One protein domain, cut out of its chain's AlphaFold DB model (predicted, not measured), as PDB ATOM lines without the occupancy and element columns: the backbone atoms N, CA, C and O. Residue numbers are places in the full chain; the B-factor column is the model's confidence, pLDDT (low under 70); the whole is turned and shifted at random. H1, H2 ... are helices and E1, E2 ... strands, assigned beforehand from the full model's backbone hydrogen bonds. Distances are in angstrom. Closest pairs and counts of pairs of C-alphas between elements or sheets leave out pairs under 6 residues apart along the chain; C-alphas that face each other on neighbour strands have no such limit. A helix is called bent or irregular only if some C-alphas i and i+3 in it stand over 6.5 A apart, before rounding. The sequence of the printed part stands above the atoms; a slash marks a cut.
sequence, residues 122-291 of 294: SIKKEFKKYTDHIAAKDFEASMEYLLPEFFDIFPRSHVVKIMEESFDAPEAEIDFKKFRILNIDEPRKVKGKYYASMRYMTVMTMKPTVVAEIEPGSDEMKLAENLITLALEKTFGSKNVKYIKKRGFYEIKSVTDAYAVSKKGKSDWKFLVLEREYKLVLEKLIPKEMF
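This is residues 122 to 291 of the 294 residues of an uncharacterized protein of Tamlana carrageenivorans (UniProt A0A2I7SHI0). A long, twisted antiparallel sheet makes the length of the domain, with the bent strands E3 and E5 side by side as its core. Helix H5 covers one face near one end, and H1 packs on the opposite face farther along, with H2 and H3 following beyond it. The 170 printed residues hold seven named helices and six named strands, in the order H1 H2 H3 E1 E2 E3 H4 H5 E4 E5 E6 H6 H7, a mixed class; E4, E5 and E6 form a meander, each strand the antiparallel neighbour of the one before. The whole is elongated, 61 by 32 by 29 A, and only just compact, close to loose, with a radius of gyration of the C-alphas of 18.3 A.

H1, residues 122 to 135, and H2, residues 139 to 145, form a helical hairpin at a shallow tilt of 14 degrees; residues 130 to 134 of H1 touch H2, the C-alphas of Tyr 130 and Ser 142 closest at 5.3 A. H2 touches H3, residues 156 to 167, at a steep tilt of 54 degrees, Phe 139 and Val 160 having the closest C-alphas, 5.8 A apart. E1, residues 172 to 184, and E2, residues 188 to 190, lie on one side of E3, residues 193 to 208, and E5, residues 249 to 262, on the other. Within hydrogen-bond range are N 180 and O 201 at 2.8 A, N 188 and O 195 at 2.8 A in the hairpin E2 and E3, and N 200 and O 256 at 3.0 A. E4, residues 241 to 244, and E6, residues 270 to 273, each form a hairpin with E5; N 242 and O 251 are 2.9 A apart, N 259 and O 272 2.8 A. H1 is on the sheet at a height of 5.9 A, over none of its strands, but only just: 2 of its C-alphas fall on E5. H5, residues 219 to 236, is on the opposite face at a height of 9.2 A, over E5 and along it at 19 degrees on the local plane. H4, residues 210 to 213, only just touches H5, with 3 pairs of C-alphas within 8 A, Val 211 and Met 221 closest at 6.4 A. H6, residues 276 to 285, is not on the sheet; H7, residues 288 to 291, only grazes it. Every O i to N i+4 pair is within hydrogen-bond range in H1, H3 and H5, against 1 of 3 in H2, with 4 of 4 O i to N i+3 pairs, and 3 of 6 in H6; H4 and H7 are too short for such a pair.

H1 begins at C-alpha 122 (12.579, 20.603, 85.192) and is 19.8 A long. E1 is 32.3 A long and bends by 53 degrees at residue 177; E3, 42.1 A, bends by 60 degrees at 196; E5, 37.9 A, bends by 54 degrees at 257. H5 is 25.4 A long. H6 is irregular, C-alphas 277 and 280 being 8.1 A apart. H7 ends at C-alpha 291 (-2.218, 38.789, 79.709).

The two C-alphas farthest apart, of Gly 192 and Ser 218, are 60.6 A apart. The printed part has no cut, and no link is long. Its mean pLDDT is 90.8, and no printed residue is under 70.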
ATOM      1  N   SER A 122      11.556  19.682  85.696       92.31
ATOM      2  CA  SER A 122      12.579  20.603  85.192       92.31
ATOM      3  C   SER A 122      12.311  22.058  85.581       92.31
ATOM      4  O   SER A 122      13.249  22.744  85.984       92.31
ATOM      5  N   ILE A 123      11.048  22.503  85.558       95.31
ATOM      6  CA  ILE A 123      10.656  23.835  86.045       95.31
ATOM      7  C   ILE A 123      10.945  23.934  87.541       95.31
ATOM      8  O   ILE A 123      11.619  24.867  87.967       95.31
ATOM      9  N   LYS A 124      10.505  22.951  88.341       94.00
ATOM     10  CA  LYS A 124      10.728  22.952  89.797       94.00
ATOM     11  C   LYS A 124      12.214  22.995  90.149       94.00
ATOM     12  O   LYS A 124      12.620  23.768  91.011       94.00
ATOM     13  N   LYS A 125      13.030  22.179  89.476       94.62
ATOM     14  CA  LYS A 125      14.475  22.093  89.707       94.62
ATOM     15  C   LYS A 125      15.187  23.398  89.373       94.62
ATOM     16  O   LYS A 125      16.034  23.835  90.145       94.62
ATOM     17  N   GLU A 126      14.881  24.007  88.231       97.06
ATOM     18  CA  GLU A 126      15.509  25.267  87.823       97.06
ATOM     19  C   GLU A 126      14.999  26.448  88.657       97.06
ATOM     20  O   GLU A 126      15.804  27.279  89.069       97.06
ATOM     21  N   PHE A 127      13.712  26.462  89.024       97.25
ATOM     22  CA  PHE A 127      13.158  27.463  89.938       97.25
ATOM     23  C   PHE A 127      13.794  27.369  91.319       97.25
ATOM     24  O   PHE A 127      14.143  28.387  91.906       97.25
ATOM     25  N   LYS A 128      14.018  26.147  91.818       95.69
ATOM     26  CA  LYS A 128      14.725  25.951  93.080       95.69
ATOM     27  C   LYS A 128      16.113  26.585  93.028       95.69
ATOM     28  O   LYS A 128      16.444  27.332  93.937       95.69
ATOM     29  N   LYS A 129      16.891  26.347  91.965       97.44
ATOM     30  CA  LYS A 129      18.216  26.969  91.809       97.44
ATOM     31  C   LYS A 129      18.131  28.494  91.802       97.44
ATOM     32  O   LYS A 129      18.853  29.132  92.555       97.44
ATOM     33  N   TYR A 130      17.212  29.055  91.017       97.38
ATOM     34  CA  TYR A 130      16.948  30.494  90.998       97.38
ATOM     35  C   TYR A 130      16.705  31.049  92.410       97.38
ATOM     36  O   TYR A 130      17.368  31.990  92.839       97.38
ATOM     37  N   THR A 131      15.802  30.421  93.165       95.69
ATOM     38  CA  THR A 131      15.468  30.868  94.520       95.69
ATOM     39  C   THR A 131      16.556  30.575  95.551       95.69
ATOM     40  O   THR A 131      16.678  31.320  96.518       95.69
ATOM     41  N   ASP A 132      17.357  29.522  95.356       95.56
ATOM     42  CA  ASP A 132      18.504  29.208  96.213       95.56
ATOM     43  C   ASP A 132      19.571  30.307  96.082       95.56
ATOM     44  O   ASP A 132      20.109  30.740  97.097       95.56
ATOM     45  N   HIS A 133      19.827  30.811  94.867       96.94
ATOM     46  CA  HIS A 133      20.724  31.954  94.656       96.94
ATOM     47  C   HIS A 133      20.205  33.215  95.357       96.94
ATOM     48  O   HIS A 133      20.964  33.863  96.070       96.94
ATOM     49  N   ILE A 134      18.904  33.521  95.253       93.69
ATOM     50  CA  ILE A 134      18.300  34.658  95.977       93.69
ATOM     51  C   ILE A 134      18.449  34.492  97.494       93.69
ATOM     52  O   ILE A 134      18.853  35.429  98.177       93.69
ATOM     53  N   ALA A 135      18.141  33.309  98.031       91.81
ATOM     54  CA  ALA A 135      18.256  33.037  99.465       91.81
ATOM     55  C   ALA A 135      19.707  33.140  99.963       91.81
ATOM     56  O   ALA A 135      19.945  33.584 101.081       91.81
ATOM     57  N   ALA A 136      20.673  32.764  99.125       94.56
ATOM     58  CA  ALA A 136      22.098  32.909  99.401       94.56
ATOM     59  C   ALA A 136      22.639  34.331  99.152       94.56
ATOM     60  O   ALA A 136      23.839  34.541  99.312       94.56
ATOM     61  N   LYS A 137      21.782  35.287  98.754       94.00
ATOM     62  CA  LYS A 137      22.152  36.637  98.291       94.00
ATOM     63  C   LYS A 137      23.146  36.645  97.113       94.00
ATOM     64  O   LYS A 137      23.832  37.631  96.871       94.00
ATOM     65  N   ASP A 138      23.209  35.559  96.346       96.56
ATOM     66  CA  ASP A 138      23.993  35.445  95.112       96.56
ATOM     67  C   ASP A 138      23.179  36.011  93.937       96.56
ATOM     68  O   ASP A 138      22.674  35.295  93.063       96.56
ATOM     69  N   PHE A 139      22.959  37.326  93.976       95.44
ATOM     70  CA  PHE A 139      22.073  37.999  93.030       95.44
ATOM     71  C   PHE A 139      22.596  37.911  91.601       95.44
ATOM     72  O   PHE A 139      21.799  37.684  90.690       95.44
ATOM     73  N   GLU A 140      23.914  37.980  91.410       96.56
ATOM     74  CA  GLU A 140      24.548  37.847  90.099       96.56
ATOM     75  C   GLU A 140      24.208  36.503  89.444       96.56
ATOM     76  O   GLU A 140      23.795  36.480  88.282       96.56
ATOM     77  N   ALA A 141      24.295  35.386  90.175       97.44
ATOM     78  CA  ALA A 141      23.908  34.083  89.638       97.44
ATOM     79  C   ALA A 141      22.389  33.947  89.454       97.44
ATOM     80  O   ALA A 141      21.936  33.287  88.515       97.44
ATOM     81  N   SER A 142      21.579  34.601  90.295       96.44
ATOM     82  CA  SER A 142      20.120  34.598  90.125       96.44
ATOM     83  C   SER A 142      19.679  35.238  88.798       96.44
ATOM     84  O   SER A 142      18.692  34.797  88.206       96.44
ATOM     85  N   MET A 143      20.450  36.200  88.269       95.88
ATOM     86  CA  MET A 143      20.165  36.863  86.988       95.88
ATOM     87  C   MET A 143      20.201  35.906  85.790       95.88
ATOM     88  O   MET A 143      19.499  36.140  84.805       95.88
ATOM     89  N   GLU A 144      20.938  34.792  85.875       97.06
ATOM     90  CA  GLU A 144      20.960  33.755  84.829       97.06
ATOM     91  C   GLU A 144      19.590  33.108  84.606       97.06
ATOM     92  O   GLU A 144      19.349  32.488  83.568       97.06
ATOM     93  N   TYR A 145      18.681  33.243  85.567       97.25
ATOM     94  CA  TYR A 145      17.332  32.705  85.505       97.25
ATOM     95  C   TYR A 145      16.293  33.730  85.052       97.25
ATOM     96  O   TYR A 145      15.124  33.373  84.936       97.25
ATOM     97  N   LEU A 146      16.683  34.968  84.750       94.88
ATOM     98  CA  LEU A 146      15.783  35.955  84.157       94.88
ATOM     99  C   LEU A 146      15.780  35.851  82.628       94.88
ATOM    100  O   LEU A 146      16.664  35.258  82.004       94.88
ATOM    101  N   LEU A 147      14.738  36.403  82.002       93.25
ATOM    102  CA  LEU A 147      14.677  36.477  80.544       93.25
ATOM    103  C   LEU A 147      15.780  37.420  80.041       93.25
ATOM    104  O   LEU A 147      15.875  38.530  80.556       93.25
ATOM    105  N   PRO A 148      16.552  37.058  79.000       92.12
ATOM    106  CA  PRO A 148      17.534  37.970  78.416       92.12
ATOM    107  C   PRO A 148      16.925  39.313  77.996       92.12
ATOM    108  O   PRO A 148      17.527  40.354  78.226       92.12
ATOM    109  N   GLU A 149      15.694  39.293  77.470       91.69
ATOM    110  CA  GLU A 149      14.962  40.494  77.047       91.69
ATOM    111  C   GLU A 149      14.621  41.443  78.211       91.69
ATOM    112  O   GLU A 149      14.337  42.619  77.996       91.69
ATOM    113  N   PHE A 150      14.655  40.959  79.457       90.19
ATOM    114  CA  PHE A 150      14.510  41.809  80.640       90.19
ATOM    115  C   PHE A 150      15.651  42.829  80.728       90.19
ATOM    116  O   PHE A 150      15.426  43.988  81.087       90.19
ATOM    117  N   PHE A 151      16.861  42.420  80.335       92.88
ATOM    118  CA  PHE A 151      18.057  43.251  80.439       92.88
ATOM    119  C   PHE A 151      18.165  44.329  79.358       92.88
ATOM    120  O   PHE A 151      18.930  45.279  79.526       92.88
ATOM    121  N   ASP A 152      17.343  44.241  78.311       91.19
ATOM    122  CA  ASP A 152      17.173  45.317  77.329       91.19
ATOM    123  C   ASP A 152      16.434  46.527  77.931       91.19
ATOM    124  O   ASP A 152      16.525  47.642  77.418       91.19
ATOM    125  N   ILE A 153      15.683  46.310  79.019       89.81
ATOM    126  CA  ILE A 153      14.902  47.339  79.719       89.81
ATOM    127  C   ILE A 153      15.619  47.776  80.997       89.81
ATOM    128  O   ILE A 153      15.736  48.974  81.263       89.81
ATOM    129  N   PHE A 154      16.106  46.813  81.781       88.06
ATOM    130  CA  PHE A 154      16.812  47.058  83.032       88.06
ATOM    131  C   PHE A 154      18.203  46.429  82.980       88.06
ATOM    132  O   PHE A 154      18.303  45.207  83.070       88.06
ATOM    133  N   PRO A 155      19.287  47.217  82.876       94.38
ATOM    134  CA  PRO A 155      20.636  46.667  82.835       94.38
ATOM    135  C   PRO A 155      20.899  45.726  84.015       94.38
ATOM    136  O   PRO A 155      20.574  46.057  85.154       94.38
ATOM    137  N   ARG A 156      21.528  44.575  83.752       95.19
ATOM    138  CA  ARG A 156      21.794  43.534  84.761       95.19
ATOM    139  C   ARG A 156      22.426  44.089  86.040       95.19
ATOM    140  O   ARG A 156      21.924  43.832  87.127       95.19
ATOM    141  N   SER A 157      23.466  44.911  85.896       95.81
ATOM    142  CA  SER A 157      24.162  45.538  87.026       95.81
ATOM    143  C   SER A 157      23.256  46.432  87.873       95.81
ATOM    144  O   SER A 157      23.429  46.512  89.083       95.81
ATOM    145  N   HIS A 158      22.270  47.087  87.258       93.50
ATOM    146  CA  HIS A 158      21.312  47.920  87.976       93.50
ATOM    147  C   HIS A 158      20.353  47.067  88.811       93.50
ATOM    148  O   HIS A 158      20.089  47.397  89.961       93.50
ATOM    149  N   VAL A 159      19.873  45.952  88.256       91.31
ATOM    150  CA  VAL A 159      18.981  45.023  88.963       91.31
ATOM    151  C   VAL A 159      19.692  44.415  90.169       91.31
ATOM    152  O   VAL A 159      19.143  44.428  91.266       91.31
ATOM    153  N   VAL A 160      20.928  43.947  89.976       95.88
ATOM    154  CA  VAL A 160      21.765  43.395  91.053       95.88
ATOM    155  C   VAL A 160      21.969  44.428  92.155       95.88
ATOM    156  O   VAL A 160      21.654  44.145  93.306       95.88
ATOM    157  N   LYS A 161      22.365  45.654  91.794       94.94
ATOM    158  CA  LYS A 161      22.561  46.742  92.755       94.94
ATOM    159  C   LYS A 161      21.299  47.040  93.574       94.94
ATOM    160  O   LYS A 161      21.387  47.174  94.787       94.94
ATOM    161  N   ILE A 162      20.126  47.111  92.935       90.44
ATOM    162  CA  ILE A 162      18.855  47.332  93.648       90.44
ATOM    163  C   ILE A 162      18.590  46.201  94.649       90.44
ATOM    164  O   ILE A 162      18.125  46.463  95.759       90.44
ATOM    165  N   MET A 163      18.861  44.946  94.275       91.06
ATOM    166  CA  MET A 163      18.678  43.807  95.178       91.06
ATOM    167  C   MET A 163      19.649  43.865  96.360       91.06
ATOM    168  O   MET A 163      19.213  43.683  97.492       91.06
ATOM    169  N   GLU A 164      20.924  44.175  96.125       93.69
ATOM    170  CA  GLU A 164      21.926  44.362  97.185       93.69
ATOM    171  C   GLU A 164      21.502  45.466  98.159       93.69
ATOM    172  O   GLU A 164      21.362  45.216  99.355       93.69
ATOM    173  N   GLU A 165      21.178  46.655  97.641       91.25
ATOM    174  CA  GLU A 165      20.736  47.796  98.451       91.25
ATOM    175  C   GLU A 165      19.455  47.490  99.240       91.25
ATOM    176  O   GLU A 165      19.323  47.913 100.384       91.25
ATOM    177  N   SER A 166      18.524  46.717  98.671       86.00
ATOM    178  CA  SER A 166      17.279  46.338  99.358       86.00
ATOM    179  C   SER A 166      17.507  45.361 100.515       86.00
ATOM    180  O   SER A 166      16.759  45.371 101.489       86.00
ATOM    181  N   PHE A 167      18.503  44.479 100.402       87.19
ATOM    182  CA  PHE A 167      18.794  43.453 101.409       87.19
ATOM    183  C   PHE A 167      19.785  43.898 102.481       87.19
ATOM    184  O   PHE A 167      19.834  43.272 103.545       87.19
ATOM    185  N   ASP A 168      20.560  44.937 102.187       89.38
ATOM    186  CA  ASP A 168      21.510  45.562 103.105       89.38
ATOM    187  C   ASP A 168      20.986  46.919 103.621       89.38
ATOM    188  O   ASP A 168      21.725  47.697 104.228       89.38
ATOM    189  N   ALA A 169      19.695  47.191 103.399       87.38
ATOM    190  CA  ALA A 169      18.998  48.380 103.865       87.38
ATOM    191  C   ALA A 169      19.101  48.504 105.402       87.38
ATOM    192  O   ALA A 169      18.724  47.572 106.123       87.38
ATOM    193  N   PRO A 170      19.591  49.636 105.944       86.25
ATOM    194  CA  PRO A 170      19.806  49.789 107.383       86.25
ATOM    195  C   PRO A 170      18.505  49.740 108.196       86.25
ATOM    196  O   PRO A 170      18.534  49.469 109.396       86.25
ATOM    197  N   GLU A 171      17.356  49.985 107.567       87.06
ATOM    198  CA  GLU A 171      16.050  50.047 108.216       87.06
ATOM    199  C   GLU A 171      15.515  48.671 108.637       87.06
ATOM    200  O   GLU A 171      14.700  48.595 109.567       87.06
ATOM    201  N   ALA A 172      15.940  47.586 107.978       89.81
ATOM    202  CA  ALA A 172      15.481  46.239 108.301       89.81
ATOM    203  C   ALA A 172      16.434  45.127 107.840       89.81
ATOM    204  O   ALA A 172      16.878  45.091 106.699       89.81
ATOM    205  N   GLU A 173      16.621  44.117 108.691       91.69
ATOM    206  CA  GLU A 173      17.244  42.853 108.290       91.69
ATOM    207  C   GLU A 173      16.184  41.948 107.628       91.69
ATOM    208  O   GLU A 173      15.193  41.573 108.269       91.69
ATOM    209  N   ILE A 174      16.392  41.571 106.362       91.56
ATOM    210  CA  ILE A 174      15.497  40.683 105.599       91.56
ATOM    211  C   ILE A 174      16.196  39.353 105.307       91.56
ATOM    212  O   ILE A 174      17.348  39.320 104.874       91.56
ATOM    213  N   ASP A 175      15.479  38.246 105.501       91.31
ATOM    214  CA  ASP A 175      15.973  36.908 105.169       91.31
ATOM    215  C   ASP A 175      14.878  36.025 104.552       91.31
ATOM    216  O   ASP A 175      13.757  35.933 105.064       91.31
ATOM    217  N   PHE A 176      15.208  35.342 103.458       89.56
ATOM    218  CA  PHE A 176      14.313  34.435 102.750       89.56
ATOM    219  C   PHE A 176      14.471  33.017 103.290       89.56
ATOM    220  O   PHE A 176      15.468  32.338 103.072       89.56
ATOM    221  N   LYS A 177      13.437  32.525 103.972       87.00
ATOM    222  CA  LYS A 177      13.477  31.216 104.634       87.00
ATOM    223  C   LYS A 177      13.094  30.077 103.711       87.00
ATOM    224  O   LYS A 177      13.644  28.982 103.817       87.00
ATOM    225  N   LYS A 178      12.072  30.283 102.878       85.75
ATOM    226  CA  LYS A 178      11.502  29.197 102.082       85.75
ATOM    227  C   LYS A 178      10.766  29.706 100.859       85.75
ATOM    228  O   LYS A 178       9.910  30.574 100.971       85.75
ATOM    229  N   PHE A 179      10.991  29.031  99.742       90.88
ATOM    230  CA  PHE A 179      10.172  29.136  98.542       90.88
ATOM    231  C   PHE A 179       9.410  27.825  98.347       90.88
ATOM    232  O   PHE A 179       9.959  26.733  98.519       90.88
ATOM    233  N   ARG A 180       8.119  27.912  98.034       88.62
ATOM    234  CA  ARG A 180       7.255  26.757  97.778       88.62
ATOM    235  C   ARG A 180       6.421  27.019  96.540       88.62
ATOM    236  O   ARG A 180       5.577  27.902  96.544       88.62
ATOM    237  N   ILE A 181       6.595  26.193  95.520       90.00
ATOM    238  CA  ILE A 181       5.703  26.183  94.361       90.00
ATOM    239  C   ILE A 181       4.323  25.689  94.819       90.00
ATOM    240  O   ILE A 181       4.225  24.653  95.482       90.00
ATOM    241  N   LEU A 182       3.280  26.457  94.509       86.12
ATOM    242  CA  LEU A 182       1.886  26.117  94.798       86.12
ATOM    243  C   LEU A 182       1.254  25.401  93.606       86.12
ATOM    244  O   LEU A 182       0.660  24.342  93.783       86.12
ATOM    245  N   ASN A 183       1.427  25.945  92.400       86.81
ATOM    246  CA  ASN A 183       0.982  25.315  91.163       86.81
ATOM    247  C   ASN A 183       1.899  25.665  89.982       86.81
ATOM    248  O   ASN A 183       2.674  26.625  90.024       86.81
ATOM    249  N   ILE A 184       1.800  24.852  88.934       89.62
ATOM    250  CA  ILE A 184       2.382  25.097  87.617       89.62
ATOM    251  C   ILE A 184       1.351  24.612  86.598       89.62
ATOM    252  O   ILE A 184       0.954  23.446  86.630       89.62
ATOM    253  N   ASP A 185       0.931  25.503  85.711       88.00
ATOM    254  CA  ASP A 185       0.048  25.190  84.594       88.00
ATOM    255  C   ASP A 185       0.808  24.451  83.487       88.00
ATOM    256  O   ASP A 185       2.029  24.565  83.352       88.00
ATOM    257  N   GLU A 186       0.073  23.758  82.618       85.81
ATOM    258  CA  GLU A 186       0.664  23.115  81.446       85.81
ATOM    259  C   GLU A 186       1.402  24.114  80.535       85.81
ATOM    260  O   GLU A 186       0.804  25.114  80.115       85.81
ATOM    261  N   PRO A 187       2.685  23.858  80.192       90.56
ATOM    262  CA  PRO A 187       3.431  24.698  79.276       90.56
ATOM    263  C   PRO A 187       2.773  24.779  77.900       90.56
ATOM    264  O   PRO A 187       2.581  23.776  77.215       90.56
ATOM    265  N   ARG A 188       2.515  26.001  77.436       90.44
ATOM    266  CA  ARG A 188       1.948  26.275  76.111       90.44
ATOM    267  C   ARG A 188       2.982  26.915  75.210       90.44
ATOM    268  O   ARG A 188       3.708  27.818  75.624       90.44
ATOM    269  N   LYS A 189       3.035  26.473  73.953       91.56
ATOM    270  CA  LYS A 189       3.918  27.072  72.952       91.56
ATOM    271  C   LYS A 189       3.259  28.312  72.348       91.56
ATOM    272  O   LYS A 189       2.229  28.203  71.693       91.56
ATOM    273  N   VAL A 190       3.888  29.468  72.523       91.31
ATOM    274  CA  VAL A 190       3.449  30.766  72.001       91.31
ATOM    275  C   VAL A 190       4.647  31.457  71.350       91.31
ATOM    276  O   VAL A 190       5.705  31.590  71.963       91.31
ATOM    277  N   LYS A 191       4.512  31.867  70.082       88.75
ATOM    278  CA  LYS A 191       5.568  32.563  69.310       88.75
ATOM    279  C   LYS A 191       6.963  31.916  69.422       88.75
ATOM    280  O   LYS A 191       7.970  32.593  69.598       88.75
ATOM    281  N   GLY A 192       7.023  30.584  69.355       89.19
ATOM    282  CA  GLY A 192       8.286  29.833  69.369       89.19
ATOM    283  C   GLY A 192       8.920  29.606  70.748       89.19
ATOM    284  O   GLY A 192       9.938  28.923  70.812       89.19
ATOM    285  N   LYS A 193       8.317  30.094  71.838       94.50
ATOM    286  CA  LYS A 193       8.715  29.797  73.225       94.50
ATOM    287  C   LYS A 193       7.601  29.036  73.947       94.50
ATOM    288  O   LYS A 193       6.444  29.094  73.544       94.50
ATOM    289  N   TYR A 194       7.949  28.316  74.999       94.62
ATOM    290  CA  TYR A 194       7.037  27.648  75.916       94.62
ATOM    291  C   TYR A 194       6.850  28.513  77.154       94.62
ATOM    292  O   TYR A 194       7.835  28.996  77.708       94.62
ATOM    293  N   TYR A 195       5.603  28.672  77.582       94.31
ATOM    294  CA  TYR A 195       5.221  29.435  78.763       94.31
ATOM    295  C   TYR A 195       4.370  28.565  79.675       94.31
ATOM    296  O   TYR A 195       3.370  28.010  79.224       94.31
ATOM    297  N   ALA A 196       4.731  28.493  80.948       93.31
ATOM    298  CA  ALA A 196       3.902  27.911  81.994       93.31
ATOM    299  C   ALA A 196       3.605  28.983  83.040       93.31
ATOM    300  O   ALA A 196       4.530  29.597  83.575       93.31
ATOM    301  N   SER A 197       2.323  29.229  83.310       92.50
ATOM    302  CA  SER A 197       1.929  30.030  84.470       92.50
ATOM    303  C   SER A 197       2.295  29.252  85.721       92.50
ATOM    304  O   SER A 197       2.117  28.039  85.766       92.50
ATOM    305  N   MET A 198       2.782  29.930  86.743       92.75
ATOM    306  CA  MET A 198       3.055  29.304  88.023       92.75
ATOM    307  C   MET A 198       2.750  30.269  89.152       92.75
ATOM    308  O   MET A 198       2.873  31.482  89.000       92.75
ATOM    309  N   ARG A 199       2.389  29.711  90.299       90.81
ATOM    310  CA  ARG A 199       2.220  30.444  91.544       90.81
ATOM    311  C   ARG A 199       3.132  29.841  92.582       90.81
ATOM    312  O   ARG A 199       3.193  28.619  92.739       90.81
ATOM    313  N   TYR A 200       3.823  30.686  93.324       90.56
ATOM    314  CA  TYR A 200       4.675  30.254  94.418       90.56
ATOM    315  C   TYR A 200       4.429  31.103  95.654       90.56
ATOM    316  O   TYR A 200       3.978  32.241  95.590       90.56
ATOM    317  N   MET A 201       4.699  30.505  96.802       91.06
ATOM    318  CA  MET A 201       4.701  31.159  98.090       91.06
ATOM    319  C   MET A 201       6.140  31.343  98.542       91.06
ATOM    320  O   MET A 201       6.955  30.421  98.449       91.06
ATOM    321  N   THR A 202       6.407  32.498  99.121       92.00
ATOM    322  CA  THR A 202       7.668  32.818  99.767       92.00
ATOM    323  C   THR A 202       7.428  33.093 101.239       92.00
ATOM    324  O   THR A 202       6.495  33.809 101.590       92.00
ATOM    325  N   VAL A 203       8.258  32.512 102.100       91.38
ATOM    326  CA  VAL A 203       8.318  32.824 103.527       91.38
ATOM    327  C   VAL A 203       9.598  33.602 103.768       91.38
ATOM    328  O   VAL A 203      10.688  33.082 103.520       91.38
ATOM    329  N   MET A 204       9.458  34.820 104.270       93.88
ATOM    330  CA  MET A 204      10.573  35.682 104.647       93.88
ATOM    331  C   MET A 204      10.433  36.132 106.096       93.88
ATOM    332  O   MET A 204       9.335  36.140 106.659       93.88
ATOM    333  N   THR A 205      11.556  36.489 106.701       94.62
ATOM    334  CA  THR A 205      11.587  37.176 107.986       94.62
ATOM    335  C   THR A 205      12.106  38.584 107.807       94.62
ATOM    336  O   THR A 205      13.086  38.774 107.096       94.62
ATOM    337  N   MET A 206      11.474  39.537 108.481       94.25
ATOM    338  CA  MET A 206      11.901  40.932 108.507       94.25
ATOM    339  C   MET A 206      12.048  41.388 109.953       94.25
ATOM    340  O   MET A 206      11.099  41.280 110.733       94.25
ATOM    341  N   LYS A 207      13.214  41.909 110.314       93.00
ATOM    342  CA  LYS A 207      13.473  42.502 111.625       93.00
ATOM    343  C   LYS A 207      13.719  44.002 111.438       93.00
ATOM    344  O   LYS A 207      14.757  44.357 110.889       93.00
ATOM    345  N   PRO A 208      12.786  44.874 111.849       91.31
ATOM    346  CA  PRO A 208      12.979  46.314 111.742       91.31
ATOM    347  C   PRO A 208      14.071  46.779 112.709       91.31
ATOM    348  O   PRO A 208      14.005  46.479 113.904       91.31
ATOM    349  N   THR A 209      15.028  47.556 112.216       87.06
ATOM    350  CA  THR A 209      16.118  48.104 113.034       87.06
ATOM    351  C   THR A 209      15.611  49.210 113.957       87.06
ATOM    352  O   THR A 209      16.007  49.266 115.115       87.06
ATOM    353  N   VAL A 210      14.640  50.012 113.500       80.81
ATOM    354  CA  VAL A 210      14.052  51.124 114.276       80.81
ATOM    355  C   VAL A 210      13.459  50.684 115.618       80.81
ATOM    356  O   VAL A 210      13.482  51.433 116.584       80.81
ATOM    357  N   VAL A 211      12.958  49.448 115.715       79.38
ATOM    358  CA  VAL A 211      12.364  48.925 116.957       79.38
ATOM    359  C   VAL A 211      13.443  48.517 117.969       79.38
ATOM    360  O   VAL A 211      13.168  48.464 119.164       79.38
ATOM    361  N   ALA A 212      14.673  48.249 117.521       78.56
ATOM    362  CA  ALA A 212      15.769  47.839 118.398       78.56
ATOM    363  C   ALA A 212      16.306  48.986 119.273       78.56
ATOM    364  O   ALA A 212      16.892  48.717 120.319       78.56
ATOM    365  N   GLU A 213      16.103  50.237 118.856       80.38
ATOM    366  CA  GLU A 213      16.589  51.435 119.554       80.38
ATOM    367  C   GLU A 213      15.571  52.011 120.555       80.38
ATOM    368  O   GLU A 213      15.911  52.888 121.347       80.38
ATOM    369  N   ILE A 214      14.331  51.508 120.550       85.38
ATOM    370  CA  ILE A 214      13.238  51.998 121.399       85.38
ATOM    371  C   ILE A 214      13.191  51.203 122.712       85.38
ATOM    372  O   ILE A 214      13.391  49.986 122.730       85.38
ATOM    373  N   GLU A 215      12.876  51.877 123.823       87.50
ATOM    374  CA  GLU A 215      12.742  51.234 125.134       87.50
ATOM    375  C   GLU A 215      11.708  50.085 125.103       87.50
ATOM    376  O   GLU A 215      10.541  50.310 124.740       87.50
ATOM    377  N   PRO A 216      12.089  48.859 125.525       85.69
ATOM    378  CA  PRO A 216      11.197  47.708 125.520       85.69
ATOM    379  C   PRO A 216       9.916  47.923 126.330       85.69
ATOM    380  O   PRO A 216       9.948  48.176 127.531       85.69
ATOM    381  N   GLY A 217       8.761  47.745 125.686       84.62
ATOM    382  CA  GLY A 217       7.447  47.835 126.334       84.62
ATOM    383  C   GLY A 217       6.881  49.252 126.471       84.62
ATOM    384  O   GLY A 217       5.736  49.390 126.920       84.62
ATOM    385  N   SER A 218       7.627  50.271 126.035       91.25
ATOM    386  CA  SER A 218       7.151  51.651 125.938       91.25
ATOM    387  C   SER A 218       5.952  51.781 124.989       91.25
ATOM    388  O   SER A 218       5.711  50.941 124.114       91.25
ATOM    389  N   ASP A 219       5.178  52.853 125.152       94.12
ATOM    390  CA  ASP A 219       4.070  53.148 124.240       94.12
ATOM    391  C   ASP A 219       4.563  53.522 122.835       94.12
ATOM    392  O   ASP A 219       3.886  53.223 121.851       94.12
ATOM    393  N   GLU A 220       5.776  54.072 122.727       92.75
ATOM    394  CA  GLU A 220       6.452  54.325 121.454       92.75
ATOM    395  C   GLU A 220       6.752  53.022 120.704       92.75
ATOM    396  O   GLU A 220       6.412  52.898 119.526       92.75
ATOM    397  N   MET A 221       7.282  52.003 121.394       89.69
ATOM    398  CA  MET A 221       7.536  50.689 120.793       89.69
ATOM    399  C   MET A 221       6.237  50.064 120.283       89.69
ATOM    400  O   MET A 221       6.178  49.586 119.152       89.69
ATOM    401  N   LYS A 222       5.168  50.109 121.088       90.06
ATOM    402  CA  LYS A 222       3.852  49.586 120.684       90.06
ATOM    403  C   LYS A 222       3.309  50.323 119.462       90.06
ATOM    404  O   LYS A 222       2.736  49.691 118.577       90.06
ATOM    405  N   LEU A 223       3.465  51.646 119.409       92.31
ATOM    406  CA  LEU A 223       3.042  52.445 118.264       92.31
ATOM    407  C   LEU A 223       3.828  52.061 117.004       92.31
ATOM    408  O   LEU A 223       3.210  51.802 115.972       92.31
ATOM    409  N   ALA A 224       5.155  51.956 117.097       90.44
ATOM    410  CA  ALA A 224       6.011  51.540 115.989       90.44
ATOM    411  C   ALA A 224       5.653  50.131 115.484       90.44
ATOM    412  O   ALA A 224       5.410  49.948 114.291       90.44
ATOM    413  N   GLU A 225       5.524  49.151 116.385       90.69
ATOM    414  CA  GLU A 225       5.102  47.783 116.052       90.69
ATOM    415  C   GLU A 225       3.744  47.763 115.340       90.69
ATOM    416  O   GLU A 225       3.570  47.051 114.348       90.69
ATOM    417  N   ASN A 226       2.776  48.553 115.813       91.81
ATOM    418  CA  ASN A 226       1.451  48.633 115.204       91.81
ATOM    419  C   ASN A 226       1.505  49.244 113.799       91.81
ATOM    420  O   ASN A 226       0.885  48.705 112.884       91.81
ATOM    421  N   LEU A 227       2.257  50.330 113.602       93.81
ATOM    422  CA  LEU A 227       2.397  50.979 112.294       93.81
ATOM    423  C   LEU A 227       3.088  50.067 111.275       93.81
ATOM    424  O   LEU A 227       2.612  49.942 110.145       93.81
ATOM    425  N   ILE A 228       4.157  49.379 111.685       93.50
ATOM    426  CA  ILE A 228       4.861  48.411 110.834       93.50
ATOM    427  C   ILE A 228       3.936  47.240 110.496       93.50
ATOM    428  O   ILE A 228       3.828  46.859 109.331       93.50
ATOM    429  N   THR A 229       3.219  46.701 111.487       94.44
ATOM    430  CA  THR A 229       2.245  45.624 111.262       94.44
ATOM    431  C   THR A 229       1.194  46.058 110.246       94.44
ATOM    432  O   THR A 229       1.016  45.377 109.244       94.44
ATOM    433  N   LEU A 230       0.563  47.220 110.432       95.31
ATOM    434  CA  LEU A 230      -0.445  47.746 109.508       95.31
ATOM    435  C   LEU A 230       0.098  47.919 108.083       95.31
ATOM    436  O   LEU A 230      -0.594  47.580 107.123       95.31
ATOM    437  N   ALA A 231       1.327  48.418 107.932       93.56
ATOM    438  CA  ALA A 231       1.964  48.567 106.626       93.56
ATOM    439  C   ALA A 231       2.190  47.206 105.945       93.56
ATOM    440  O   ALA A 231       1.821  47.027 104.785       93.56
ATOM    441  N   LEU A 232       2.723  46.224 106.676       93.06
ATOM    442  CA  LEU A 232       2.937  44.872 106.160       93.06
ATOM    443  C   LEU A 232       1.617  44.170 105.829       93.06
ATOM    444  O   LEU A 232       1.501  43.539 104.784       93.06
ATOM    445  N   GLU A 233       0.610  44.275 106.693       94.44
ATOM    446  CA  GLU A 233      -0.700  43.662 106.472       94.44
ATOM    447  C   GLU A 233      -1.436  44.290 105.288       94.44
ATOM    448  O   GLU A 233      -2.165  43.592 104.585       94.44
ATOM    449  N   LYS A 234      -1.226  45.584 105.024       92.38
ATOM    450  CA  LYS A 234      -1.750  46.247 103.827       92.38
ATOM    451  C   LYS A 234      -1.140  45.668 102.549       92.38
ATOM    452  O   LYS A 234      -1.861  45.507 101.568       92.38
ATOM    453  N   THR A 235       0.152  45.347 102.567       87.44
ATOM    454  CA  THR A 235       0.874  44.809 101.403       87.44
ATOM    455  C   THR A 235       0.636  43.311 101.212       87.44
ATOM    456  O   THR A 235       0.330  42.866 100.111       87.44
ATOM    457  N   PHE A 236       0.747  42.521 102.281       87.44
ATOM    458  CA  PHE A 236       0.750  41.055 102.209       87.44
ATOM    459  C   PHE A 236      -0.563  40.413 102.672       87.44
ATOM    460  O   PHE A 236      -0.801  39.235 102.405       87.44
ATOM    461  N   GLY A 237      -1.438  41.165 103.340       91.19
ATOM    462  CA  GLY A 237      -2.669  40.676 103.958       91.19
ATOM    463  C   GLY A 237      -2.471  40.247 105.415       91.19
ATOM    464  O   GLY A 237      -1.481  39.607 105.767       91.19
ATOM    465  N   SER A 238      -3.455  40.526 106.271       91.62
ATOM    466  CA  SER A 238      -3.373  40.259 107.721       91.62
ATOM    467  C   SER A 238      -3.153  38.792 108.097       91.62
ATOM    468  O   SER A 238      -2.487  38.480 109.077       91.62
ATOM    469  N   LYS A 239      -3.640  37.847 107.285       92.50
ATOM    470  CA  LYS A 239      -3.413  36.405 107.510       92.50
ATOM    471  C   LYS A 239      -1.989  35.944 107.185       92.50
ATOM    472  O   LYS A 239      -1.624  34.815 107.511       92.50
ATOM    473  N   ASN A 240      -1.211  36.794 106.523       91.69
ATOM    474  CA  ASN A 240       0.098  36.471 105.975       91.69
ATOM    475  C   ASN A 240       1.248  37.148 106.724       91.69
ATOM    476  O   ASN A 240       2.406  36.914 106.384       91.69
ATOM    477  N   VAL A 241       0.947  37.949 107.745       94.06
ATOM    478  CA  VAL A 241       1.934  38.643 108.569       94.06
ATOM    479  C   VAL A 241       1.795  38.155 110.000       94.06
ATOM    480  O   VAL A 241       0.701  38.110 110.559       94.06
ATOM    481  N   LYS A 242       2.910  37.763 110.611       94.50
ATOM    482  CA  LYS A 242       2.936  37.314 112.001       94.50
ATOM    483  C   LYS A 242       4.116  37.928 112.730       94.50
ATOM    484  O   LYS A 242       5.263  37.584 112.460       94.50
ATOM    485  N   TYR A 243       3.833  38.774 113.714       92.56
ATOM    486  CA  TYR A 243       4.871  39.316 114.583       92.56
ATOM    487  C   TYR A 243       5.294  38.302 115.657       92.56
ATOM    488  O   TYR A 243       4.475  37.782 116.422       92.56
ATOM    489  N   ILE A 244       6.592  38.014 115.729       90.69
ATOM    490  CA  ILE A 244       7.206  37.094 116.686       90.69
ATOM    491  C   ILE A 244       7.843  37.910 117.812       90.69
ATOM    492  O   ILE A 244       9.060  38.074 117.874       90.69
ATOM    493  N   LYS A 245       7.008  38.376 118.750       83.38
ATOM    494  CA  LYS A 245       7.391  39.254 119.879       83.38
ATOM    495  C   LYS A 245       8.687  38.856 120.587       83.38
ATOM    496  O   LYS A 245       9.547  39.689 120.819       83.38
ATOM    497  N   LYS A 246       8.863  37.562 120.889       80.62
ATOM    498  CA  LYS A 246      10.054  37.051 121.600       80.62
ATOM    499  C   LYS A 246      11.376  37.308 120.868       80.62
ATOM    500  O   LYS A 246      12.424  37.218 121.492       80.62
ATOM    501  N   ARG A 247      11.332  37.508 119.551       77.44
ATOM    502  CA  ARG A 247      12.511  37.645 118.690       77.44
ATOM    503  C   ARG A 247      12.518  38.954 117.889       77.44
ATOM    504  O   ARG A 247      13.446  39.154 117.118       77.44
ATOM    505  N   GLY A 248      11.506  39.810 118.058       86.69
ATOM    506  CA  GLY A 248      11.440  41.135 117.436       86.69
ATOM    507  C   GLY A 248      11.382  41.137 115.906       86.69
ATOM    508  O   GLY A 248      11.817  42.101 115.291       86.69
ATOM    509  N   PHE A 249      10.887  40.069 115.271       92.25
ATOM    510  CA  PHE A 249      10.787  39.992 113.809       92.25
ATOM    511  C   PHE A 249       9.388  39.599 113.341       92.25
ATOM    512  O   PHE A 249       8.606  38.993 114.076       92.25
ATOM    513  N   TYR A 250       9.103  39.890 112.081       94.88
ATOM    514  CA  TYR A 250       7.907  39.486 111.360       94.88
ATOM    515  C   TYR A 250       8.205  38.262 110.506       94.88
ATOM    516  O   TYR A 250       9.177  38.257 109.763       94.88
ATOM    517  N   GLU A 251       7.374  37.228 110.596       95.56
ATOM    518  CA  GLU A 251       7.270  36.203 109.559       95.56
ATOM    519  C   GLU A 251       6.223  36.672 108.548       95.56
ATOM    520  O   GLU A 251       5.087  36.975 108.921       95.56
ATOM    521  N   ILE A 252       6.611  36.742 107.278       94.75
ATOM    522  CA  ILE A 252       5.772  37.235 106.189       94.75
ATOM    523  C   ILE A 252       5.658  36.142 105.133       94.75
ATOM    524  O   ILE A 252       6.659  35.560 104.705       94.75
ATOM    525  N   LYS A 253       4.427  35.868 104.703       92.38
ATOM    526  CA  LYS A 253       4.116  34.965 103.595       92.38
ATOM    527  C   LYS A 253       3.650  35.783 102.401       92.38
ATOM    528  O   LYS A 253       2.629  36.447 102.470       92.38
ATOM    529  N   SER A 254       4.369  35.709 101.293       88.75
ATOM    530  CA  SER A 254       3.924  36.305 100.032       88.75
ATOM    531  C   SER A 254       3.514  35.205  99.066       88.75
ATOM    532  O   SER A 254       4.177  34.170  99.012       88.75
ATOM    533  N   VAL A 255       2.424  35.406  98.329       87.62
ATOM    534  CA  VAL A 255       2.001  34.523  97.239       87.62
ATOM    535  C   VAL A 255       2.095  35.317  95.953       87.62
ATOM    536  O   VAL A 255       1.455  36.356  95.823       87.62
ATOM    537  N   THR A 256       2.877  34.805  95.015       88.88
ATOM    538  CA  THR A 256       3.282  35.534  93.820       88.88
ATOM    539  C   THR A 256       3.014  34.692  92.583       88.88
ATOM    540  O   THR A 256       3.291  33.487  92.560       88.88
ATOM    541  N   ASP A 257       2.466  35.337  91.557       90.88
ATOM    542  CA  ASP A 257       2.283  34.758  90.231       90.88
ATOM    543  C   ASP A 257       3.529  35.025  89.370       90.88
ATOM    544  O   ASP A 257       4.167  36.075  89.454       90.88
ATOM    545  N   ALA A 258       3.906  34.053  88.544       94.06
ATOM    546  CA  ALA A 258       5.056  34.130  87.654       94.06
ATOM    547  C   ALA A 258       4.820  33.341  86.358       94.06
ATOM    548  O   ALA A 258       3.962  32.458  86.287       94.06
ATOM    549  N   TYR A 259       5.634  33.617  85.341       94.69
ATOM    550  CA  TYR A 259       5.803  32.737  84.190       94.69
ATOM    551  C   TYR A 259       7.151  32.031  84.232       94.69
ATOM    552  O   TYR A 259       8.186  32.675  84.378       94.69
ATOM    553  N   ALA A 260       7.134  30.720  83.999       96.19
ATOM    554  CA  ALA A 260       8.299  29.978  83.541       96.19
ATOM    555  C   ALA A 260       8.329  29.998  82.006       96.19
ATOM    556  O   ALA A 260       7.351  29.624  81.352       96.19
ATOM    557  N   VAL A 261       9.446  30.429  81.423       96.31
ATOM    558  CA  VAL A 261       9.620  30.631  79.981       96.31
ATOM    559  C   VAL A 261      10.817  29.831  79.484       96.31
ATOM    560  O   VAL A 261      11.907  29.952  80.028       96.31
ATOM    561  N   SER A 262      10.647  29.033  78.432       95.94
ATOM    562  CA  SER A 262      11.733  28.245  77.834       95.94
ATOM    563  C   SER A 262      11.643  28.236  76.316       95.94
ATOM    564  O   SER A 262      10.562  28.143  75.743       95.94
ATOM    565  N   LYS A 263      12.783  28.247  75.619       93.56
ATOM    566  CA  LYS A 263      12.807  28.021  74.160       93.56
ATOM    567  C   LYS A 263      12.524  26.558  73.787       93.56
ATOM    568  O   LYS A 263      12.020  26.287  72.701       93.56
ATOM    569  N   LYS A 264      12.848  25.609  74.674       90.00
ATOM    570  CA  LYS A 264      12.819  24.157  74.408       90.00
ATOM    571  C   LYS A 264      11.609  23.448  75.016       90.00
ATOM    572  O   LYS A 264      11.283  22.346  74.586       90.00
ATOM    573  N   GLY A 265      10.996  24.030  76.048       86.56
ATOM    574  CA  GLY A 265       9.856  23.447  76.767       86.56
ATOM    575  C   GLY A 265      10.201  22.242  77.645       86.56
ATOM    576  O   GLY A 265       9.303  21.621  78.203       86.56
ATOM    577  N   LYS A 266      11.488  21.891  77.760       86.62
ATOM    578  CA  LYS A 266      11.978  20.768  78.578       86.62
ATOM    579  C   LYS A 266      13.043  21.178  79.599       86.62
ATOM    580  O   LYS A 266      13.183  20.499  80.610       86.62
ATOM    581  N   SER A 267      13.776  22.257  79.337       90.75
ATOM    582  CA  SER A 267      14.878  22.789  80.149       90.75
ATOM    583  C   SER A 267      15.149  24.248  79.779       90.75
ATOM    584  O   SER A 267      14.528  24.745  78.832       90.75
ATOM    585  N   ASP A 268      16.098  24.898  80.459       93.81
ATOM    586  CA  ASP A 268      16.461  26.309  80.226       93.81
ATOM    587  C   ASP A 268      15.253  27.219  80.471       93.81
ATOM    588  O   ASP A 268      14.801  27.981  79.611       93.81
ATOM    589  N   TRP A 269      14.661  27.018  81.642       97.38
ATOM    590  CA  TRP A 269      13.541  27.773  82.159       97.38
ATOM    591  C   TRP A 269      14.053  29.057  82.801       97.38
ATOM    592  O   TRP A 269      14.884  29.045  83.708       97.38
ATOM    593  N   LYS A 270      13.521  30.173  82.316       97.50
ATOM    594  CA  LYS A 270      13.670  31.502  82.897       97.50
ATOM    595  C   LYS A 270      12.380  31.893  83.601       97.50
ATOM    596  O   LYS A 270      11.311  31.424  83.216       97.50
ATOM    597  N   PHE A 271      12.464  32.754  84.601       96.62
ATOM    598  CA  PHE A 271      11.338  33.134  85.439       96.62
ATOM    599  C   PHE A 271      11.062  34.625  85.320       96.62
ATOM    600  O   PHE A 271      11.968  35.452  85.379       96.62
ATOM    601  N   LEU A 272       9.786  34.953  85.145       93.50
ATOM    602  CA  LEU A 272       9.287  36.317  85.113       93.50
ATOM    603  C   LEU A 272       8.228  36.471  86.193       93.50
ATOM    604  O   LEU A 272       7.147  35.897  86.077       93.50
ATOM    605  N   VAL A 273       8.544  37.235  87.232       91.25
ATOM    606  CA  VAL A 273       7.596  37.568  88.298       91.25
ATOM    607  C   VAL A 273       6.557  38.559  87.767       91.25
ATOM    608  O   VAL A 273       6.902  39.508  87.062       91.25
ATOM    609  N   LEU A 274       5.282  38.320  88.074       87.81
ATOM    610  CA  LEU A 274       4.158  39.114  87.586       87.81
ATOM    611  C   LEU A 274       3.643  40.031  88.688       87.81
ATOM    612  O   LEU A 274       2.737  39.676  89.436       87.81
ATOM    613  N   GLU A 275       4.192  41.239  88.746       83.06
ATOM    614  CA  GLU A 275       3.665  42.299  89.603       83.06
ATOM    615  C   GLU A 275       2.844  43.284  88.773       83.06
ATOM    616  O   GLU A 275       3.286  43.780  87.730       83.06
ATOM    617  N   ARG A 276       1.637  43.602  89.251       78.50
ATOM    618  CA  ARG A 276       0.705  44.500  88.546       78.50
ATOM    619  C   ARG A 276       1.284  45.893  88.330       78.50
ATOM    620  O   ARG A 276       1.000  46.526  87.317       78.50
ATOM    621  N   GLU A 277       2.114  46.341  89.261       80.06
ATOM    622  CA  GLU A 277       2.790  47.640  89.222       80.06
ATOM    623  C   GLU A 277       3.741  47.754  88.019       80.06
ATOM    624  O   GLU A 277       3.945  48.842  87.482       80.06
ATOM    625  N   TYR A 278       4.235  46.621  87.508       81.94
ATOM    626  CA  TYR A 278       5.133  46.556  86.354       81.94
ATOM    627  C   TYR A 278       4.429  46.167  85.051       81.94
ATOM    628  O   TYR A 278       5.094  45.813  84.074       81.94
ATOM    629  N   LYS A 279       3.094  46.270  84.981       83.81
ATOM    630  CA  LYS A 279       2.298  45.864  83.809       83.81
ATOM    631  C   LYS A 279       2.840  46.401  82.479       83.81
ATOM    632  O   LYS A 279       2.983  45.631  81.536       83.81
ATOM    633  N   LEU A 280       3.195  47.686  82.407       85.19
ATOM    634  CA  LEU A 280       3.715  48.307  81.177       85.19
ATOM    635  C   LEU A 280       5.041  47.694  80.705       85.19
ATOM    636  O   LEU A 280       5.313  47.643  79.506       85.19
ATOM    637  N   VAL A 281       5.878  47.236  81.638       85.25
ATOM    638  CA  VAL A 281       7.125  46.533  81.315       85.25
ATOM    639  C   VAL A 281       6.821  45.102  80.893       85.25
ATOM    640  O   VAL A 281       7.336  44.643  79.875       85.25
ATOM    641  N   LEU A 282       5.936  44.415  81.620       87.06
ATOM    642  CA  LEU A 282       5.503  43.060  81.279       87.06
ATOM    643  C   LEU A 282       4.931  43.007  79.854       87.06
ATOM    644  O   LEU A 282       5.260  42.088  79.107       87.06
ATOM    645  N   GLU A 283       4.165  44.020  79.428       87.94
ATOM    646  CA  GLU A 283       3.618  44.167  78.060       87.94
ATOM    647  C   GLU A 283       4.672  44.161  76.949       87.94
ATOM    648  O   GLU A 283       4.356  43.802  75.812       87.94
ATOM    649  N   LYS A 284       5.925  44.494  77.268       87.81
ATOM    650  CA  LYS A 284       7.051  44.407  76.331       87.81
ATOM    651  C   LYS A 284       7.716  43.030  76.320       87.81
ATOM    652  O   LYS A 284       8.314  42.663  75.313       87.81
ATOM    653  N   LEU A 285       7.618  42.275  77.415       88.62
ATOM    654  CA  LEU A 285       8.362  41.030  77.632       88.62
ATOM    655  C   LEU A 285       7.574  39.771  77.274       88.62
ATOM    656  O   LEU A 285       8.163  38.774  76.853       88.62
ATOM    657  N   ILE A 286       6.250  39.796  77.433       88.31
ATOM    658  CA  ILE A 286       5.391  38.633  77.185       88.31
ATOM    659  C   ILE A 286       4.368  38.895  76.068       88.31
ATOM    660  O   ILE A 286       3.928  40.026  75.861       88.31
ATOM    661  N   PRO A 287       3.965  37.862  75.305       88.50
ATOM    662  CA  PRO A 287       2.941  38.006  74.273       88.50
ATOM    663  C   PRO A 287       1.588  38.448  74.845       88.50
ATOM    664  O   PRO A 287       1.169  37.954  75.889       88.50
ATOM    665  N   LYS A 288       0.850  39.291  74.105       85.19
ATOM    666  CA  LYS A 288      -0.488  39.792  74.490       85.19
ATOM    667  C   LYS A 288      -1.478  38.690  74.905       85.19
ATOM    668  O   LYS A 288      -2.266  38.883  75.820       85.19
ATOM    669  N   GLU A 289      -1.404  37.524  74.270       83.06
ATOM    670  CA  GLU A 289      -2.252  36.356  74.566       83.06
ATOM    671  C   GLU A 289      -2.068  35.815  76.000       83.06
ATOM    672  O   GLU A 289      -2.967  35.172  76.540       83.06
ATOM    673  N   MET A 290      -0.932  36.113  76.642       81.06
ATOM    674  CA  MET A 290      -0.625  35.684  78.008       81.06
ATOM    675  C   MET A 290      -1.237  36.606  79.077       81.06
ATOM    676  O   MET A 290      -1.364  36.200  80.224       81.06
ATOM    677  N   PHE A 291      -1.709  37.809  78.730       73.44
ATOM    678  CA  PHE A 291      -2.218  38.789  79.709       73.44
ATOM    679  C   PHE A 291      -3.603  38.489  80.268       73.44
ATOM    680  O   PHE A 291      -4.047  39.179  81.178       73.44
TER     681      PHE A 291